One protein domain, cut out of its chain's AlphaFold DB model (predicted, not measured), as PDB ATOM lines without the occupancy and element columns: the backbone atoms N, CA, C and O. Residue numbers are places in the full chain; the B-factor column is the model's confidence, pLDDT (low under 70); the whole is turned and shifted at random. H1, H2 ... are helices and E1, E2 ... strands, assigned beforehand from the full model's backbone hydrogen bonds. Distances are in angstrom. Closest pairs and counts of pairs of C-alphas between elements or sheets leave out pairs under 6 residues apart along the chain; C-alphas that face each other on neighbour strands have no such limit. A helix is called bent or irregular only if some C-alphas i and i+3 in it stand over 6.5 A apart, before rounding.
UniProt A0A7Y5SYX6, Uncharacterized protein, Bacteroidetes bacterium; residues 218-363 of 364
ATOM      1  N   ASN A 218     189.872 175.892 123.131       93.56
ATOM      2  CA  ASN A 218     188.523 176.324 122.788       93.56
ATOM      3  C   ASN A 218     187.634 175.104 122.489       93.56
ATOM      4  O   ASN A 218     188.090 174.134 121.882       93.56
ATOM      5  N   HIS A 219     186.375 175.157 122.913       93.50
ATOM      6  CA  HIS A 219     185.394 174.079 122.800       93.50
ATOM      7  C   HIS A 219     185.710 172.805 123.600       93.50
ATOM      8  O   HIS A 219     185.156 171.741 123.319       93.50
ATOM      9  N   SER A 220     186.584 172.895 124.602       93.44
ATOM     10  CA  SER A 220     186.802 171.809 125.562       93.44
ATOM     11  C   SER A 220     185.622 171.668 126.531       93.44
ATOM     12  O   SER A 220     184.926 172.641 126.835       93.44
ATOM     13  N   LEU A 221     185.395 170.442 127.011       94.38
ATOM     14  CA  LEU A 221     184.379 170.125 128.014       94.38
ATOM     15  C   LEU A 221     184.985 170.274 129.413       94.38
ATOM     16  O   LEU A 221     186.055 169.731 129.688       94.38
ATOM     17  N   HIS A 222     184.296 170.994 130.294       94.44
ATOM     18  CA  HIS A 222     184.723 171.239 131.670       94.44
ATOM     19  C   HIS A 222     183.663 170.766 132.654       94.44
ATOM     20  O   HIS A 222     182.464 170.915 132.425       94.44
ATOM     21  N   LEU A 223     184.135 170.219 133.765       93.81
ATOM     22  CA  LEU A 223     183.343 169.814 134.912       93.81
ATOM     23  C   LEU A 223     183.584 170.785 136.064       93.81
ATOM     24  O   LEU A 223     184.730 171.014 136.458       93.81
ATOM     25  N   GLY A 224     182.509 171.325 136.623       93.81
ATOM     26  CA  GLY A 224     182.560 172.124 137.835       93.81
ATOM     27  C   GLY A 224     182.809 171.252 139.063       93.81
ATOM     28  O   GLY A 224     182.202 170.188 139.231       93.81
ATOM     29  N   ARG A 225     183.733 171.703 139.913       91.25
ATOM     30  CA  ARG A 225     184.064 171.097 141.202       91.25
ATOM     31  C   ARG A 225     184.127 172.142 142.293       91.25
ATOM     32  O   ARG A 225     184.780 173.166 142.150       91.25
ATOM     33  N   SER A 226     183.506 171.839 143.409       89.25
ATOM     34  CA  SER A 226     183.507 172.612 144.631       89.25
ATOM     35  C   SER A 226     184.422 171.947 145.636       89.25
ATOM     36  O   SER A 226     184.672 170.739 145.611       89.25
ATOM     37  N   MET A 227     184.929 172.756 146.549       84.75
ATOM     38  CA  MET A 227     185.723 172.239 147.642       84.75
ATOM     39  C   MET A 227     184.882 171.532 148.699       84.75
ATOM     40  O   MET A 227     183.693 171.831 148.838       84.75
ATOM     41  N   PRO A 228     185.491 170.634 149.501       85.25
ATOM     42  CA  PRO A 228     184.792 169.992 150.611       85.25
ATOM     43  C   PRO A 228     184.122 170.993 151.564       85.25
ATOM     44  O   PRO A 228     183.028 170.726 152.060       85.25
ATOM     45  N   ASP A 229     184.732 172.162 151.763       85.69
ATOM     46  CA  ASP A 229     184.242 173.249 152.612       85.69
ATOM     47  C   ASP A 229     183.441 174.328 151.860       85.69
ATOM     48  O   ASP A 229     183.026 175.317 152.459       85.69
ATOM     49  N   ALA A 230     183.168 174.142 150.565       90.44
ATOM     50  CA  ALA A 230     182.262 175.025 149.844       90.44
ATOM     51  C   ALA A 230     180.855 174.985 150.461       90.44
ATOM     52  O   ALA A 230     180.375 173.934 150.900       90.44
ATOM     53  N   CYS A 231     180.172 176.133 150.449       92.38
ATOM     54  CA  CYS A 231     178.788 176.219 150.903       92.38
ATOM     55  C   CYS A 231     177.853 175.385 150.012       92.38
ATOM     56  O   CYS A 231     178.114 175.216 148.815       92.38
ATOM     57  N   ASP A 232     176.729 174.938 150.573       93.19
ATOM     58  CA  ASP A 232     175.756 174.079 149.881       93.19
ATOM     59  C   ASP A 232     175.244 174.692 148.577       93.19
ATOM     60  O   ASP A 232     175.059 173.988 147.590       93.19
ATOM     61  N   HIS A 233     175.084 176.017 148.540       90.50
ATOM     62  CA  HIS A 233     174.666 176.713 147.328       90.50
ATOM     63  C   HIS A 233     175.695 176.577 146.193       90.50
ATOM     64  O   HIS A 233     175.325 176.269 145.063       90.50
ATOM     65  N   CYS A 234     176.989 176.762 146.479       91.62
ATOM     66  CA  CYS A 234     178.038 176.594 145.468       91.62
ATOM     67  C   CYS A 234     178.185 175.133 145.044       91.62
ATOM     68  O   CYS A 234     178.318 174.881 143.851       91.62
ATOM     69  N   LYS A 235     178.085 174.189 145.990       91.69
ATOM     70  CA  LYS A 235     178.057 172.753 145.679       91.69
ATOM     71  C   LYS A 235     176.916 172.432 144.721       91.69
ATOM     72  O   LYS A 235     177.154 171.874 143.662       91.69
ATOM     73  N   HIS A 236     175.703 172.882 145.027       90.75
ATOM     74  CA  HIS A 236     174.537 172.667 144.172       90.75
ATOM     75  C   HIS A 236     174.688 173.272 142.766       90.75
ATOM     76  O   HIS A 236     174.282 172.658 141.786       90.75
ATOM     77  N   MET A 237     175.270 174.469 142.664       90.75
ATOM     78  CA  MET A 237     175.433 175.197 141.400       90.75
ATOM     79  C   MET A 237     176.566 174.657 140.515       90.75
ATOM     80  O   MET A 237     176.489 174.736 139.287       90.75
ATOM     81  N   ILE A 238     177.661 174.200 141.126       93.50
ATOM     82  CA  ILE A 238     178.919 173.931 140.423       93.50
ATOM     83  C   ILE A 238     179.255 172.440 140.391       93.50
ATOM     84  O   ILE A 238     179.749 171.976 139.364       93.50
ATOM     85  N   ASP A 239     179.005 171.674 141.458       91.88
ATOM     86  CA  ASP A 239     179.385 170.258 141.481       91.88
ATOM     87  C   ASP A 239     178.610 169.444 140.457       91.88
ATOM     88  O   ASP A 239     177.386 169.365 140.480       91.88
ATOM     89  N   GLY A 240     179.347 168.768 139.576       90.38
ATOM     90  CA  GLY A 240     178.727 167.937 138.548       90.38
ATOM     91  C   GLY A 240     178.311 168.721 137.303       90.38
ATOM     92  O   GLY A 240     177.979 168.099 136.295       90.38
ATOM     93  N   THR A 241     178.373 170.054 137.335       93.69
ATOM     94  CA  THR A 241     177.955 170.899 136.217       93.69
ATOM     95  C   THR A 241     178.917 170.739 135.044       93.69
ATOM     96  O   THR A 241     180.100 171.065 135.142       93.69
ATOM     97  N   LEU A 242     178.396 170.239 133.923       94.38
ATOM     98  CA  LEU A 242     179.116 170.117 132.659       94.38
ATOM     99  C   LEU A 242     178.858 171.336 131.778       94.38
ATOM    100  O   LEU A 242     177.707 171.678 131.494       94.38
ATOM    101  N   VAL A 243     179.944 171.960 131.327       96.12
ATOM    102  CA  VAL A 243     179.924 173.163 130.491       96.12
ATOM    103  C   VAL A 243     180.953 173.070 129.376       96.12
ATOM    104  O   VAL A 243     181.976 172.398 129.499       96.12
ATOM    105  N   ILE A 244     180.707 173.788 128.286       96.06
ATOM    106  CA  ILE A 244     181.685 173.961 127.215       96.06
ATOM    107  C   ILE A 244     182.398 175.287 127.367       96.06
ATOM    108  O   ILE A 244     181.764 176.336 127.491       96.06
ATOM    109  N   LYS A 245     183.727 175.248 127.277       95.38
ATOM    110  CA  LYS A 245     184.520 176.461 127.139       95.38
ATOM    111  C   LYS A 245     184.390 177.022 125.736       95.38
ATOM    112  O   LYS A 245     184.563 176.301 124.759       95.38
ATOM    113  N   THR A 246     184.164 178.320 125.629       94.06
ATOM    114  CA  THR A 246     184.211 179.048 124.363       94.06
ATOM    115  C   THR A 246     185.072 180.301 124.497       94.06
ATOM    116  O   THR A 246     185.175 180.878 125.577       94.06
ATOM    117  N   ASP A 247     185.672 180.744 123.396       90.44
ATOM    118  CA  ASP A 247     186.262 182.091 123.298       90.44
ATOM    119  C   ASP A 247     185.209 183.147 122.903       90.44
ATOM    120  O   ASP A 247     185.502 184.339 122.816       90.44
ATOM    121  N   HIS A 248     183.976 182.711 122.623       89.00
ATOM    122  CA  HIS A 248     182.855 183.576 122.275       89.00
ATOM    123  C   HIS A 248     182.103 184.054 123.500       89.00
ATOM    124  O   HIS A 248     181.363 183.294 124.115       89.00
ATOM    125  N   ILE A 249     182.213 185.347 123.788       91.31
ATOM    126  CA  ILE A 249     181.334 185.981 124.763       91.31
ATOM    127  C   ILE A 249     179.897 185.846 124.258       91.31
ATOM    128  O   ILE A 249     179.588 186.248 123.133       91.31
ATOM    129  N   ILE A 250     179.027 185.271 125.087       91.44
ATOM    130  CA  ILE A 250     177.593 185.217 124.816       91.44
ATOM    131  C   ILE A 250     176.982 186.517 125.352       91.44
ATOM    132  O   ILE A 250     177.054 186.746 126.558       91.44
ATOM    133  N   PRO A 251     176.397 187.373 124.490       91.75
ATOM    134  CA  PRO A 251     175.664 188.554 124.922       91.75
ATOM    135  C   PRO A 251     174.673 188.283 126.051       91.75
ATOM    136  O   PRO A 251     174.060 187.210 126.118       91.75
ATOM    137  N   ASP A 252     174.499 189.292 126.903       91.94
ATOM    138  CA  ASP A 252     173.399 189.316 127.859       91.94
ATOM    139  C   ASP A 252     172.053 189.306 127.113       91.94
ATOM    140  O   ASP A 252     171.933 189.796 125.988       91.94
ATOM    141  N   TYR A 253     171.050 188.715 127.743       94.94
ATOM    142  CA  TYR A 253     169.707 188.490 127.219       94.94
ATOM    143  C   TYR A 253     168.628 189.106 128.118       94.94
ATOM    144  O   TYR A 253     167.447 188.837 127.918       94.94
ATOM    145  N   GLN A 254     169.001 189.988 129.055       95.44
ATOM    146  CA  GLN A 254     168.055 190.741 129.891       95.44
ATOM    147  C   GLN A 254     167.065 191.614 129.100       95.44
ATOM    148  O   GLN A 254     166.013 191.980 129.612       95.44
ATOM    149  N   PHE A 255     167.394 191.959 127.853       95.50
ATOM    150  CA  PHE A 255     166.537 192.770 126.983       95.50
ATOM    151  C   PHE A 255     165.640 191.934 126.059       95.50
ATOM    152  O   PHE A 255     164.831 192.496 125.320       95.50
ATOM    153  N   LEU A 256     165.782 190.605 126.076       95.94
ATOM    154  CA  LEU A 256     164.925 189.706 125.311       95.94
ATOM    155  C   LEU A 256     163.643 189.410 126.091       95.94
ATOM    156  O   LEU A 256     163.643 189.333 127.320       95.94
ATOM    157  N   LYS A 257     162.540 189.206 125.370       97.06
ATOM    158  CA  LYS A 257     161.276 188.782 125.981       97.06
ATOM    159  C   LYS A 257     161.347 187.300 126.350       97.06
ATOM    160  O   LYS A 257     161.761 186.487 125.525       97.06
ATOM    161  N   GLU A 258     160.920 186.961 127.564       95.88
ATOM    162  CA  GLU A 258     161.051 185.614 128.149       95.88
ATOM    163  C   GLU A 258     160.351 184.507 127.346       95.88
ATOM    164  O   GLU A 258     160.778 183.357 127.374       95.88
ATOM    165  N   ASP A 259     159.303 184.851 126.600       96.19
ATOM    166  CA  ASP A 259     158.499 183.937 125.785       96.19
ATOM    167  C   ASP A 259     159.062 183.700 124.373       96.19
ATOM    168  O   ASP A 259     158.447 183.009 123.559       96.19
ATOM    169  N   THR A 260     160.234 184.259 124.058       96.94
ATOM    170  CA  THR A 260     160.835 184.135 122.725       96.94
ATOM    171  C   THR A 260     161.783 182.939 122.617       96.94
ATOM    172  O   THR A 260     162.516 182.634 123.564       96.94
ATOM    173  N   PRO A 261     161.867 182.292 121.437       95.62
ATOM    174  CA  PRO A 261     162.868 181.254 121.184       95.62
ATOM    175  C   PRO A 261     164.307 181.735 121.412       95.62
ATOM    176  O   PRO A 261     165.140 180.972 121.893       95.62
ATOM    177  N   GLU A 262     164.589 183.006 121.110       93.75
ATOM    178  CA  GLU A 262     165.912 183.601 121.313       93.75
ATOM    179  C   GLU A 262     166.274 183.688 122.802       93.75
ATOM    180  O   GLU A 262     167.391 183.338 123.179       93.75
ATOM    181  N   TYR A 263     165.333 184.084 123.669       95.88
ATOM    182  CA  TYR A 263     165.557 184.083 125.117       95.88
ATOM    183  C   TYR A 263     165.870 182.677 125.629       95.88
ATOM    184  O   TYR A 263     166.847 182.494 126.355       95.88
ATOM    185  N   ALA A 264     165.074 181.683 125.223       95.38
ATOM    186  CA  ALA A 264     165.274 180.294 125.625       95.38
ATOM    187  C   ALA A 264     166.649 179.764 125.179       95.38
ATOM    188  O   ALA A 264     167.354 179.128 125.963       95.38
ATOM    189  N   GLU A 265     167.070 180.072 123.949       92.56
ATOM    190  CA  GLU A 265     168.396 179.703 123.452       92.56
ATOM    191  C   GLU A 265     169.518 180.393 124.242       92.56
ATOM    192  O   GLU A 265     170.466 179.733 124.671       92.56
ATOM    193  N   ARG A 266     169.419 181.706 124.483       93.25
ATOM    194  CA  ARG A 266     170.435 182.464 125.230       93.25
ATOM    195  C   ARG A 266     170.550 182.004 126.676       93.25
ATOM    196  O   ARG A 266     171.668 181.804 127.145       93.25
ATOM    197  N   SER A 267     169.421 181.801 127.345       95.31
ATOM    198  CA  SER A 267     169.336 181.244 128.698       95.31
ATOM    199  C   SER A 267     170.062 179.898 128.776       95.31
ATOM    200  O   SER A 267     170.985 179.736 129.575       95.31
ATOM    201  N   PHE A 268     169.754 178.983 127.851       94.19
ATOM    202  CA  PHE A 268     170.407 177.680 127.775       94.19
ATOM    203  C   PHE A 268     171.925 177.786 127.544       94.19
ATOM    204  O   PHE A 268     172.705 177.092 128.201       94.19
ATOM    205  N   LEU A 269     172.372 178.664 126.639       94.00
ATOM    206  CA  LEU A 269     173.802 178.888 126.402       94.00
ATOM    207  C   LEU A 269     174.496 179.423 127.656       94.00
ATOM    208  O   LEU A 269     175.576 178.954 128.003       94.00
ATOM    209  N   TRP A 270     173.877 180.359 128.370       94.75
ATOM    210  CA  TRP A 270     174.433 180.883 129.613       94.75
ATOM    211  C   TRP A 270     174.550 179.826 130.717       94.75
ATOM    212  O   TRP A 270     175.471 179.918 131.525       94.75
ATOM    213  N   ASP A 271     173.718 178.787 130.723       95.38
ATOM    214  CA  ASP A 271     173.836 177.689 131.693       95.38
ATOM    215  C   ASP A 271     174.885 176.641 131.299       95.38
ATOM    216  O   ASP A 271     175.473 175.988 132.161       95.38
ATOM    217  N   ARG A 272     175.134 176.468 129.996       95.56
ATOM    218  CA  ARG A 272     175.946 175.361 129.457       95.56
ATOM    219  C   ARG A 272     177.301 175.771 128.897       95.56
ATOM    220  O   ARG A 272     178.062 174.916 128.443       95.56
ATOM    221  N   VAL A 273     177.613 177.061 128.914       96.00
ATOM    222  CA  VAL A 273     178.805 177.615 128.272       96.00
ATOM    223  C   VAL A 273     179.535 178.536 129.239       96.00
ATOM    224  O   VAL A 273     178.925 179.304 129.987       96.00
ATOM    225  N   ILE A 274     180.861 178.466 129.219       96.69
ATOM    226  CA  ILE A 274     181.751 179.307 130.019       96.69
ATOM    227  C   ILE A 274     182.832 179.928 129.134       96.69
ATOM    228  O   ILE A 274     183.208 179.372 128.104       96.69
ATOM    229  N   TRP A 275     183.321 181.100 129.520       95.81
ATOM    230  CA  TRP A 275     184.385 181.827 128.827       95.81
ATOM    231  C   TRP A 275     185.190 182.651 129.844       95.81
ATOM    232  O   TRP A 275     184.670 182.937 130.930       95.81
ATOM    233  N   PRO A 276     186.440 183.039 129.531       95.19
ATOM    234  CA  PRO A 276     187.211 183.941 130.385       95.19
ATOM    235  C   PRO A 276     186.460 185.258 130.621       95.19
ATOM    236  O   PRO A 276     186.016 185.899 129.672       95.19
ATOM    237  N   GLY A 277     186.304 185.658 131.881       93.56
ATOM    238  CA  GLY A 277     185.599 186.880 132.270       93.56
ATOM    239  C   GLY A 277     184.080 186.736 132.401       93.56
ATOM    240  O   GLY A 277     183.402 187.735 132.637       93.56
ATOM    241  N   LYS A 278     183.507 185.530 132.277       94.94
ATOM    242  CA  LYS A 278     182.092 185.305 132.616       94.94
ATOM    243  C   LYS A 278     181.866 185.565 134.112       94.94
ATOM    244  O   LYS A 278     182.552 184.989 134.953       94.94
ATOM    245  N   THR A 279     180.879 186.394 134.450       92.62
ATOM    246  CA  THR A 279     180.541 186.736 135.841       92.62
ATOM    247  C   THR A 279     179.030 186.717 136.078       92.62
ATOM    248  O   THR A 279     178.242 186.753 135.137       92.62
ATOM    249  N   ASN A 280     178.631 186.683 137.354       92.25
ATOM    250  CA  ASN A 280     177.244 186.874 137.793       92.25
ATOM    251  C   ASN A 280     176.990 188.303 138.316       92.25
ATOM    252  O   ASN A 280     176.081 188.516 139.118       92.25
ATOM    253  N   ILE A 281     177.794 189.295 137.909       88.94
ATOM    254  CA  ILE A 281     177.554 190.692 138.302       88.94
ATOM    255  C   ILE A 281     176.165 191.112 137.804       88.94
ATOM    256  O   ILE A 281     175.820 190.884 136.649       88.94
ATOM    257  N   GLY A 282     175.356 191.693 138.694       89.19
ATOM    258  CA  GLY A 282     173.968 192.073 138.398       89.19
ATOM    259  C   GLY A 282     172.944 190.936 138.515       89.19
ATOM    260  O   GLY A 282     171.749 191.195 138.410       89.19
ATOM    261  N   ARG A 283     173.379 189.700 138.793       93.88
ATOM    262  CA  ARG A 283     172.510 188.526 138.970       93.88
ATOM    263  C   ARG A 283     172.383 188.144 140.447       93.88
ATOM    264  O   ARG A 283     173.256 188.434 141.265       93.88
ATOM    265  N   SER A 284     171.304 187.452 140.797       92.94
ATOM    266  CA  SER A 284     170.941 187.064 142.166       92.94
ATOM    267  C   SER A 284     170.875 185.544 142.335       92.94
ATOM    268  O   SER A 284     170.310 184.848 141.498       92.94
ATOM    269  N   SER A 285     171.374 185.033 143.462       90.38
ATOM    270  CA  SER A 285     171.177 183.635 143.875       90.38
ATOM    271  C   SER A 285     169.780 183.373 144.447       90.38
ATOM    272  O   SER A 285     169.315 182.237 144.458       90.38
ATOM    273  N   SER A 286     169.086 184.418 144.919       92.38
ATOM    274  CA  SER A 286     167.699 184.307 145.380       92.38
ATOM    275  C   SER A 286     166.745 184.178 144.187       92.38
ATOM    276  O   SER A 286     166.788 185.050 143.313       92.38
ATOM    277  N   PRO A 287     165.823 183.194 144.182       93.69
ATOM    278  CA  PRO A 287     164.815 183.041 143.130       93.69
ATOM    279  C   PRO A 287     163.739 184.134 143.175       93.69
ATOM    280  O   PRO A 287     162.965 184.279 142.232       93.69
ATOM    281  N   LYS A 288     163.665 184.900 144.272       96.69
ATOM    282  CA  LYS A 288     162.702 185.988 144.457       96.69
ATOM    283  C   LYS A 288     163.392 187.320 144.709       96.69
ATOM    284  O   LYS A 288     164.473 187.386 145.305       96.69
ATOM    285  N   THR A 289     162.751 188.386 144.264       95.81
ATOM    286  CA  THR A 289     163.095 189.765 144.604       95.81
ATOM    287  C   THR A 289     162.632 190.119 146.026       95.81
ATOM    288  O   THR A 289     161.922 189.350 146.677       95.81
ATOM    289  N   ARG A 290     163.018 191.302 146.524       94.56
ATOM    290  CA  ARG A 290     162.620 191.788 147.859       94.56
ATOM    291  C   ARG A 290     161.107 192.022 147.983       94.56
ATOM    292  O   ARG A 290     160.558 191.852 149.063       94.56
ATOM    293  N   ASP A 291     160.450 192.390 146.889       96.25
ATOM    294  CA  ASP A 291     158.997 192.551 146.754       96.25
ATOM    295  C   ASP A 291     158.258 191.223 146.491       96.25
ATOM    296  O   ASP A 291     157.038 191.206 146.374       96.25
ATOM    297  N   GLY A 292     158.973 190.094 146.434       96.38
ATOM    298  CA  GLY A 292     158.386 188.755 146.338       96.38
ATOM    299  C   GLY A 292     158.114 188.253 144.916       96.38
ATOM    300  O   GLY A 292     157.677 187.109 144.766       96.38
ATOM    301  N   ARG A 293     158.416 189.049 143.881       97.19
ATOM    302  CA  ARG A 293     158.339 188.639 142.471       97.19
ATOM    303  C   ARG A 293     159.357 187.532 142.182       97.19
ATOM    304  O   ARG A 293     160.508 187.600 142.616       97.19
ATOM    305  N   THR A 294     158.948 186.520 141.422       97.25
ATOM    306  CA  THR A 294     159.874 185.511 140.890       97.25
ATOM    307  C   THR A 294     160.822 186.162 139.890       97.25
ATOM    308  O   THR A 294     160.390 186.872 138.982       97.25
ATOM    309  N   ARG A 295     162.119 185.927 140.066       97.06
ATOM    310  CA  ARG A 295     163.148 186.419 139.157       97.06
ATOM    311  C   ARG A 295     163.131 185.657 137.844       97.06
ATOM    312  O   ARG A 295     163.069 184.428 137.861       97.06
ATOM    313  N   ALA A 296     163.262 186.389 136.746       96.81
ATOM    314  CA  ALA A 296     163.515 185.819 135.433       96.81
ATOM    315  C   ALA A 296     164.895 185.141 135.404       96.81
ATOM    316  O   ALA A 296     165.770 185.468 136.209       96.81
ATOM    317  N   HIS A 297     165.125 184.228 134.461       96.88
ATOM    318  CA  HIS A 297     166.392 183.489 134.372       96.88
ATOM    319  C   HIS A 297     167.613 184.413 134.193       96.88
ATOM    320  O   HIS A 297     168.621 184.237 134.874       96.88
ATOM    321  N   HIS A 298     167.506 185.480 133.392       96.25
ATOM    322  CA  HIS A 298     168.592 186.463 133.243       96.25
ATOM    323  C   HIS A 298     168.927 187.233 134.533       96.25
ATOM    324  O   HIS A 298     170.028 187.761 134.654       96.25
ATOM    325  N   GLU A 299     168.008 187.298 135.500       96.44
ATOM    326  CA  GLU A 299     168.247 187.904 136.814       96.44
ATOM    327  C   GLU A 299     168.855 186.901 137.808       96.44
ATOM    328  O   GLU A 299     169.253 187.290 138.909       96.44
ATOM    329  N   GLN A 300     168.889 185.613 137.459       95.25
ATOM    330  CA  GLN A 300     169.387 184.535 138.303       95.25
ATOM    331  C   GLN A 300     170.843 184.203 137.989       95.25
ATOM    332  O   GLN A 300     171.366 184.465 136.899       95.25
ATOM    333  N   TRP A 301     171.524 183.649 138.989       93.69
ATOM    334  CA  TRP A 301     172.881 183.150 138.827       93.69
ATOM    335  C   TRP A 301     172.944 182.013 137.819       93.69
ATOM    336  O   TRP A 301     172.113 181.112 137.817       93.69
ATOM    337  N   THR A 302     174.007 182.037 137.027       94.44
ATOM    338  CA  THR A 302     174.393 180.936 136.143       94.44
ATOM    339  C   THR A 302     175.711 180.342 136.639       94.44
ATOM    340  O   THR A 302     176.386 180.966 137.472       94.44
ATOM    341  N   PRO A 303     176.120 179.150 136.182       94.56
ATOM    342  CA  PRO A 303     177.399 178.578 136.580       94.56
ATOM    343  C   PRO A 303     178.570 179.486 136.167       94.56
ATOM    344  O   PRO A 303     178.841 179.688 134.977       94.56
ATOM    345  N   VAL A 304     179.258 180.038 137.172       93.81
ATOM    346  CA  VAL A 304     180.475 180.858 137.058       93.81
ATOM    347  C   VAL A 304     181.381 180.572 138.251       93.81
ATOM    348  O   VAL A 304     180.911 180.164 139.314       93.81
ATOM    349  N   ILE A 305     182.680 180.812 138.090       92.56
ATOM    350  CA  ILE A 305     183.657 180.652 139.165       92.56
ATOM    351  C   ILE A 305     184.541 181.910 139.226       92.56
ATOM    352  O   ILE A 305     185.043 182.338 138.185       92.56
ATOM    353  N   PRO A 306     184.748 182.498 140.420       90.94
ATOM    354  CA  PRO A 306     184.107 182.162 141.694       90.94
ATOM    355  C   PRO A 306     182.619 182.553 141.728       90.94
ATOM    356  O   PRO A 306     182.241 183.634 141.287       90.94
ATOM    357  N   ALA A 307     181.781 181.693 142.317       86.94
ATOM    358  CA  ALA A 307     180.408 182.047 142.701       86.94
ATOM    359  C   ALA A 307     180.373 182.732 144.079       86.94
ATOM    360  O   ALA A 307     179.696 183.738 144.272       86.94
ATOM    361  N   HIS A 308     181.162 182.219 145.028       88.25
ATOM    362  CA  HIS A 308     181.423 182.847 146.321       88.25
ATOM    363  C   HIS A 308     182.931 182.855 146.612       88.25
ATOM    364  O   HIS A 308     183.583 181.841 146.345       88.25
ATOM    365  N   PRO A 309     183.470 183.931 147.220       82.44
ATOM    366  CA  PRO A 309     184.908 184.093 147.463       82.44
ATOM    367  C   PRO A 309     185.563 182.932 148.225       82.44
ATOM    368  O   PRO A 309     186.670 182.539 147.901       82.44
ATOM    369  N   HIS A 310     184.872 182.352 149.212       82.62
ATOM    370  CA  HIS A 310     185.440 181.315 150.086       82.62
ATOM    371  C   HIS A 310     185.203 179.877 149.605       82.62
ATOM    372  O   HIS A 310     185.747 178.941 150.178       82.62
ATOM    373  N   CYS A 311     184.383 179.671 148.571       87.69
ATOM    374  CA  CYS A 311     183.982 178.322 148.159       87.69
ATOM    375  C   CYS A 311     184.991 177.631 147.233       87.69
ATOM    376  O   CYS A 311     184.855 176.429 147.000       87.69
ATOM    377  N   ARG A 312     185.975 178.380 146.708       86.81
ATOM    378  CA  ARG A 312     187.156 177.874 145.979       86.81
ATOM    379  C   ARG A 312     186.832 176.834 144.900       86.81
ATOM    380  O   ARG A 312     187.552 175.859 144.702       86.81
ATOM    381  N   CYS A 313     185.702 177.014 144.224       90.38
ATOM    382  CA  CYS A 313     185.303 176.116 143.152       90.38
ATOM    383  C   CYS A 313     186.297 176.223 141.985       90.38
ATOM    384  O   CYS A 313     186.936 177.257 141.808       90.38
ATOM    385  N   VAL A 314     186.415 175.170 141.181       91.19
ATOM    386  CA  VAL A 314     187.295 175.107 140.010       91.19
ATOM    387  C   VAL A 314     186.595 174.444 138.824       91.19
ATOM    388  O   VAL A 314     185.700 173.612 138.993       91.19
ATOM    389  N   TRP A 315     187.031 174.796 137.616       93.25
ATOM    390  CA  TRP A 315     186.706 174.057 136.397       93.25
ATOM    391  C   TRP A 315     187.798 173.027 136.125       93.25
ATOM    392  O   TRP A 315     188.983 173.337 136.228       93.25
ATOM    393  N   ILE A 316     187.405 171.808 135.763       90.44
ATOM    394  CA  ILE A 316     188.331 170.737 135.394       90.44
ATOM    395  C   ILE A 316     188.002 170.272 133.985       90.44
ATOM    396  O   ILE A 316     186.898 169.797 133.728       90.44
ATOM    397  N   MET A 317     188.966 170.376 133.077       91.88
ATOM    398  CA  MET A 317     188.825 169.882 131.717       91.88
ATOM    399  C   MET A 317     188.747 168.358 131.749       91.88
ATOM    400  O   MET A 317     189.564 167.692 132.386       91.88
ATOM    401  N   ILE A 318     187.772 167.806 131.035       90.44
ATOM    402  CA  ILE A 318     187.597 166.365 130.888       90.44
ATOM    403  C   ILE A 318     187.627 165.980 129.411       90.44
ATOM    404  O   ILE A 318     187.156 166.722 128.547       90.44
ATOM    405  N   ASN A 319     188.171 164.800 129.112       89.06
ATOM    406  CA  ASN A 319     188.135 164.242 127.765       89.06
ATOM    407  C   ASN A 319     186.972 163.241 127.651       89.06
ATOM    408  O   ASN A 319     187.100 162.115 128.146       89.06
ATOM    409  N   PRO A 320     185.865 163.596 126.973       91.12
ATOM    410  CA  PRO A 320     184.694 162.734 126.902       91.12
ATOM    411  C   PRO A 320     184.931 161.434 126.112       91.12
ATOM    412  O   PRO A 320     184.103 160.540 126.210       91.12
ATOM    413  N   ALA A 321     186.049 161.253 125.385       89.31
ATOM    414  CA  ALA A 321     186.408 159.929 124.834       89.31
ATOM    415  C   ALA A 321     186.824 158.911 125.894       89.31
ATOM    416  O   ALA A 321     186.770 157.706 125.642       89.31
ATOM    417  N   LEU A 322     187.340 159.398 127.020       86.12
ATOM    418  CA  LEU A 322     188.088 158.592 127.977       86.12
ATOM    419  C   LEU A 322     187.375 158.486 129.315       86.12
ATOM    420  O   LEU A 322     187.517 157.478 130.005       86.12
ATOM    421  N   VAL A 323     186.628 159.523 129.687       90.50
ATOM    422  CA  VAL A 323     185.943 159.606 130.972       90.50
ATOM    423  C   VAL A 323     184.490 160.030 130.800       90.50
ATOM    424  O   VAL A 323     184.125 160.635 129.794       90.50
ATOM    425  N   TYR A 324     183.674 159.716 131.801       92.81
ATOM    426  CA  TYR A 324     182.302 160.189 131.946       92.81
ATOM    427  C   TYR A 324     182.035 160.625 133.386       92.81
ATOM    428  O   TYR A 324     182.832 160.346 134.285       92.81
ATOM    429  N   VAL A 325     180.923 161.328 133.603       91.50
ATOM    430  CA  VAL A 325     180.532 161.827 134.925       91.50
ATOM    431  C   VAL A 325     179.254 161.140 135.384       91.50
ATOM    432  O   VAL A 325     178.241 161.187 134.693       91.50
ATOM    433  N   LYS A 326     179.279 160.542 136.577       90.94
ATOM    434  CA  LYS A 326     178.109 159.920 137.209       90.94
ATOM    435  C   LYS A 326     178.025 160.336 138.666       90.94
ATOM    436  O   LYS A 326     178.979 160.125 139.405       90.94
ATOM    437  N   ALA A 327     176.897 160.918 139.079       86.94
ATOM    438  CA  ALA A 327     176.684 161.383 140.456       86.94
ATOM    439  C   ALA A 327     177.850 162.251 140.982       86.94
ATOM    440  O   ALA A 327     178.308 162.099 142.111       86.94
ATOM    441  N   GLY A 328     178.392 163.118 140.120       81.12
ATOM    442  CA  GLY A 328     179.548 163.938 140.462       81.12
ATOM    443  C   GLY A 328     180.843 163.141 140.652       81.12
ATOM    444  O   GLY A 328     181.769 163.641 141.269       81.12
ATOM    445  N   GLN A 329     180.991 161.928 140.138       85.31
ATOM    446  CA  GLN A 329     182.271 161.216 140.088       85.31
ATOM    447  C   GLN A 329     182.741 161.138 138.642       85.31
ATOM    448  O   GLN A 329     181.930 160.915 137.748       85.31
ATOM    449  N   ILE A 330     184.038 161.355 138.409       88.06
ATOM    450  CA  ILE A 330     184.626 161.095 137.093       88.06
ATOM    451  C   ILE A 330     185.011 159.618 137.087       88.06
ATOM    452  O   ILE A 330     185.729 159.159 137.974       88.06
ATOM    453  N   LEU A 331     184.518 158.893 136.097       89.31
ATOM    454  CA  LEU A 331     184.750 157.469 135.893       89.31
ATOM    455  C   LEU A 331     185.401 157.271 134.527       89.31
ATOM    456  O   LEU A 331     185.228 158.092 133.625       89.31
ATOM    457  N   THR A 332     186.165 156.198 134.355       91.19
ATOM    458  CA  THR A 332     186.817 155.908 133.073       91.19
ATOM    459  C   THR A 332     185.900 155.075 132.189       91.19
ATOM    460  O   THR A 332     185.167 154.206 132.660       91.19
ATOM    461  N   LYS A 333     185.962 155.300 130.875       91.75
ATOM    462  CA  LYS A 333     185.258 154.486 129.876       91.75
ATOM    463  C   LYS A 333     185.547 152.993 130.045       91.75
ATOM    464  O   LYS A 333     184.653 152.174 129.875       91.75
ATOM    465  N   GLU A 334     186.782 152.649 130.403       93.69
ATOM    466  CA  GLU A 334     187.238 151.270 130.619       93.69
ATOM    467  C   GLU A 334     186.503 150.576 131.775       93.69
ATOM    468  O   GLU A 334     186.249 149.379 131.694       93.69
ATOM    469  N   GLN A 335     186.122 151.317 132.825       92.44
ATOM    470  CA  GLN A 335     185.387 150.763 133.966       92.44
ATOM    471  C   GLN A 335     183.970 150.313 133.588       92.44
ATOM    472  O   GLN A 335     183.493 149.310 134.116       92.44
ATOM    473  N   ASN A 336     183.283 151.049 132.706       95.88
ATOM    474  CA  ASN A 336     181.932 150.706 132.251       95.88
ATOM    475  C   ASN A 336     181.609 151.339 130.877       95.88
ATOM    476  O   ASN A 336     181.030 152.428 130.821       95.88
ATOM    477  N   PRO A 337     181.943 150.670 129.756       96.38
ATOM    478  CA  PRO A 337     181.768 151.235 128.416       96.38
ATOM    479  C   PRO A 337     180.313 151.538 128.042       96.38
ATOM    480  O   PRO A 337     180.056 152.513 127.340       96.38
ATOM    481  N   ALA A 338     179.364 150.718 128.503       97.12
ATOM    482  CA  ALA A 338     177.944 150.896 128.200       97.12
ATOM    483  C   ALA A 338     177.375 152.146 128.886       97.12
ATOM    484  O   ALA A 338     176.640 152.919 128.277       97.12
ATOM    485  N   GLU A 339     177.754 152.367 130.143       96.69
ATOM    486  CA  GLU A 339     177.350 153.561 130.880       96.69
ATOM    487  C   GLU A 339     178.030 154.826 130.355       96.69
ATOM    488  O   GLU A 339     177.373 155.854 130.206       96.69
ATOM    489  N   TRP A 340     179.316 154.733 130.000       96.94
ATOM    490  CA  TRP A 340     180.014 155.810 129.304       96.94
ATOM    491  C   TRP A 340     179.298 156.195 128.006       96.94
ATOM    492  O   TRP A 340     179.072 157.378 127.786       96.94
ATOM    493  N   GLN A 341     178.913 155.220 127.171       97.56
ATOM    494  CA  GLN A 341     178.231 155.484 125.899       97.56
ATOM    495  C   GLN A 341     176.902 156.205 126.135       97.56
ATOM    496  O   GLN A 341     176.638 157.223 125.506       97.56
ATOM    497  N   LYS A 342     176.112 155.730 127.106       97.31
ATOM    498  CA  LYS A 342     174.860 156.382 127.496       97.31
ATOM    499  C   LYS A 342     175.087 157.839 127.912       97.31
ATOM    500  O   LYS A 342     174.437 158.731 127.380       97.31
ATOM    501  N   TRP A 343     176.035 158.091 128.816       96.25
ATOM    502  CA  TRP A 343     176.386 159.453 129.230       96.25
ATOM    503  C   TRP A 343     176.887 160.303 128.055       96.25
ATOM    504  O   TRP A 343     176.545 161.478 127.936       96.25
ATOM    505  N   PHE A 344     177.696 159.720 127.173       95.94
ATOM    506  CA  PHE A 344     178.244 160.421 126.023       95.94
ATOM    507  C   PHE A 344     177.132 160.863 125.066       95.94
ATOM    508  O   PHE A 344     177.166 161.992 124.575       95.94
ATOM    509  N   ASP A 345     176.133 160.016 124.833       96.06
ATOM    510  CA  ASP A 345     175.008 160.317 123.946       96.06
ATOM    511  C   ASP A 345     174.014 161.303 124.580       96.06
ATOM    512  O   ASP A 345     173.525 162.202 123.895       96.06
ATOM    513  N   GLU A 346     173.738 161.169 125.881       95.62
ATOM    514  CA  GLU A 346     172.717 161.957 126.588       95.62
ATOM    515  C   GLU A 346     173.228 163.319 127.091       95.62
ATOM    516  O   GLU A 346     172.474 164.288 127.089       95.62
ATOM    517  N   GLU A 347     174.497 163.424 127.492       93.62
ATOM    518  CA  GLU A 347     175.049 164.625 128.143       93.62
ATOM    519  C   GLU A 347     176.143 165.291 127.298       93.62
ATOM    520  O   GLU A 347     176.074 166.485 126.993       93.62
ATOM    521  N   ALA A 348     177.162 164.533 126.879       92.81
ATOM    522  CA  ALA A 348     178.317 165.115 126.191       92.81
ATOM    523  C   ALA A 348     177.987 165.540 124.752       92.81
ATOM    524  O   ALA A 348     178.348 166.638 124.332       92.81
ATOM    525  N   THR A 349     177.284 164.702 123.992       93.62
ATOM    526  CA  THR A 349     176.971 164.944 122.577       93.62
ATOM    527  C   THR A 349     176.106 166.191 122.370       93.62
ATOM    528  O   THR A 349     176.469 167.009 121.519       93.62
ATOM    529  N   PRO A 350     175.016 166.426 123.133       93.25
ATOM    530  CA  PRO A 350     174.230 167.652 123.003       93.25
ATOM    531  C   PRO A 350     175.062 168.910 123.236       93.25
ATOM    532  O   PRO A 350     174.950 169.861 122.463       93.25
ATOM    533  N   LEU A 351     175.939 168.888 124.245       91.44
ATOM    534  CA  LEU A 351     176.878 169.971 124.496       91.44
ATOM    535  C   LEU A 351     177.816 170.140 123.296       91.44
ATOM    536  O   LEU A 351     177.878 171.223 122.718       91.44
ATOM    537  N   LEU A 352     178.511 169.086 122.863       89.25
ATOM    538  CA  LEU A 352     179.464 169.164 121.750       89.25
ATOM    539  C   LEU A 352     178.806 169.664 120.452       89.25
ATOM    540  O   LEU A 352     179.428 170.387 119.673       89.25
ATOM    541  N   ASN A 353     177.523 169.373 120.244       90.12
ATOM    542  CA  ASN A 353     176.759 169.889 119.112       90.12
ATOM    543  C   ASN A 353     176.492 171.406 119.190       90.12
ATOM    544  O   ASN A 353     176.316 172.039 118.146       90.12
ATOM    545  N   LEU A 354     176.539 172.036 120.372       87.31
ATOM    546  CA  LEU A 354     176.492 173.503 120.505       87.31
ATOM    547  C   LEU A 354     177.686 174.177 119.828       87.31
ATOM    548  O   LEU A 354     177.551 175.277 119.294       87.31
ATOM    549  N   ILE A 355     178.833 173.495 119.755       80.81
ATOM    550  CA  ILE A 355     180.027 173.997 119.061       80.81
ATOM    551  C   ILE A 355     179.723 174.265 117.585       80.81
ATOM    552  O   ILE A 355     180.191 175.253 117.014       80.81
ATOM    553  N   ALA A 356     178.921 173.403 116.953       77.44
ATOM    554  CA  ALA A 356     178.517 173.593 115.566       77.44
ATOM    555  C   ALA A 356     177.674 174.868 115.391       77.44
ATOM    556  O   ALA A 356     177.845 175.571 114.395       77.44
ATOM    557  N   ARG A 357     176.843 175.215 116.383       78.06
ATOM    558  CA  ARG A 357     176.007 176.428 116.377       78.06
ATOM    559  C   ARG A 357     176.813 177.714 116.580       78.06
ATOM    560  O   ARG A 357     176.490 178.746 116.001       78.06
ATOM    561  N   PHE A 358     177.920 177.677 117.324       73.06
ATOM    562  CA  PHE A 358     178.788 178.859 117.440       73.06
ATOM    563  C   PHE A 358     179.447 179.254 116.119       73.06
ATOM    564  O   PHE A 358     179.685 180.437 115.874       73.06
ATOM    565  N   LYS A 359     179.704 178.287 115.231       66.81
ATOM    566  CA  LYS A 359     180.275 178.573 113.909       66.81
ATOM    567  C   LYS A 359     179.317 179.370 113.025       66.81
ATOM    568  O   LYS A 359     179.792 180.168 112.225       66.81
ATOM    569  N   THR A 360     178.005 179.193 113.182       63.47
ATOM    570  CA  THR A 360     176.998 179.945 112.418       63.47
ATOM    571  C   THR A 360     176.785 181.357 112.960       63.47
ATOM    572  O   THR A 360     176.540 182.265 112.175       63.47
ATOM    573  N   LEU A 361     176.964 181.580 114.268       61.41
ATOM    574  CA  LEU A 361     176.812 182.906 114.889       61.41
ATOM    575  C   LEU A 361     177.938 183.899 114.537       61.41
ATOM    576  O   LEU A 361     177.720 185.097 114.636       61.41
ATOM    577  N   ARG A 362     179.124 183.438 114.107       53.78
ATOM    578  CA  ARG A 362     180.235 184.309 113.653       53.78
ATOM    579  C   ARG A 362     180.019 184.945 112.269       53.78
ATOM    580  O   ARG A 362     180.838 185.762 111.862       53.78
ATOM    581  N   ALA A 363     179.024 184.493 111.507       43.16
ATOM    582  CA  ALA A 363     178.821 184.914 110.118       43.16
ATOM    583  C   ALA A 363     177.939 186.170 109.969       43.16
ATOM    584  O   ALA A 363     177.617 186.550 108.844       43.16
TER     585      ALA A 363
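Overview. This is residues 218 to 363 of the 364 residues of an uncharacterized protein of Bacteroidetes bacterium (UniProt A0A7Y5SYX6). A small, strongly twisted sheet of three strands, E2, E1 and E3, lies between two different ends of the model: on one side the hairpin of E4 and E5 with the arm H3a packed on it, on the other H2 and much of a long looping stretch, residues 273 to 313. The bent helix H3 links the first end to the sheet, its arm H3b running past E2, while H1 meets the sheet near E1. The printed part has 146 residues, with three named helices and five named strands in the order E1 H1 E2 H2 E3 E4 E5 H3; both sheets, E2 - E1 - E3 and E4 - E5, are antiparallel. The class is mixed, helices and strands, with under half of the residues in named elements. The whole is compact, with a radius of gyration of the C-alphas of 16.2 A and spans of 52 by 44 by 24 A.

Along the chain. Find C-alpha 221 at (184.379, 170.125, 128.014); E1 runs from there to residue 225, 13.2 A. Beside it look for E2, residues 242 to 245, 10.0 A, and E3, residues 314 to 318, 12.6 A. H1 is residues 232 to 238, 10.0 A, and H2 is residues 261 to 272, 16.6 A. E4 is residues 323 to 326, 10.0 A, and E5 is residues 329 to 332, 9.9 A. H3, residues 337 to 361, was assigned as one helix by its hydrogen bonds but is bent: C-alphas 346 and 349 are 6.6 A apart. Its arm H3a, residues 337 to 346, is 14.2 A long; H3b, residues 349 to 361, is 19.5 A long and ends at C-alpha 361, (176.812, 182.906, 114.889).

Arrangement. Start at the inner strand E1: N 223 and O 316 of E3 are 2.8 A apart, and N 222 and O 243 of E2 are 2.8 A apart, both within hydrogen-bond range. H1, H2 and H3b are on this sheet, but each only grazes it. Their closest C-alphas to it include Gly 224 and Ile 238 for E1 and H1, 4.8 A, Val 243 and Arg 272 for E2 and H2, 4.7 A, and Ile 244 and Leu 351 for E2 and H3b, 6.8 A. H2 and H3b are close but not clearly touching, with C-alphas 272 and 351 7.4 A apart. Go on to the hairpin E4 and E5, where N 324 and O 331 are 2.9 A apart; the closest C-alphas of E4 and H3a, Tyr 324 and Trp 340, are 5.6 A apart. H3a and H3b are near each other at a steep tilt of 36 degrees, only just steep. In H1, H2 and H3a every O i to N i+4 pair is within hydrogen-bond range; in H3b 4 of 9 are, beside 10 of 10 O i to N i+3 pairs.

Size, cuts and confidence. Look to Asp 291 and Glu 334 for the C-alphas farthest apart, 52.6 A. The printed part has no cut. The links E2 to H2, 15 residues, and H2 to E3, 41 residues, are long. Residues 359 to 363 have pLDDT under 70.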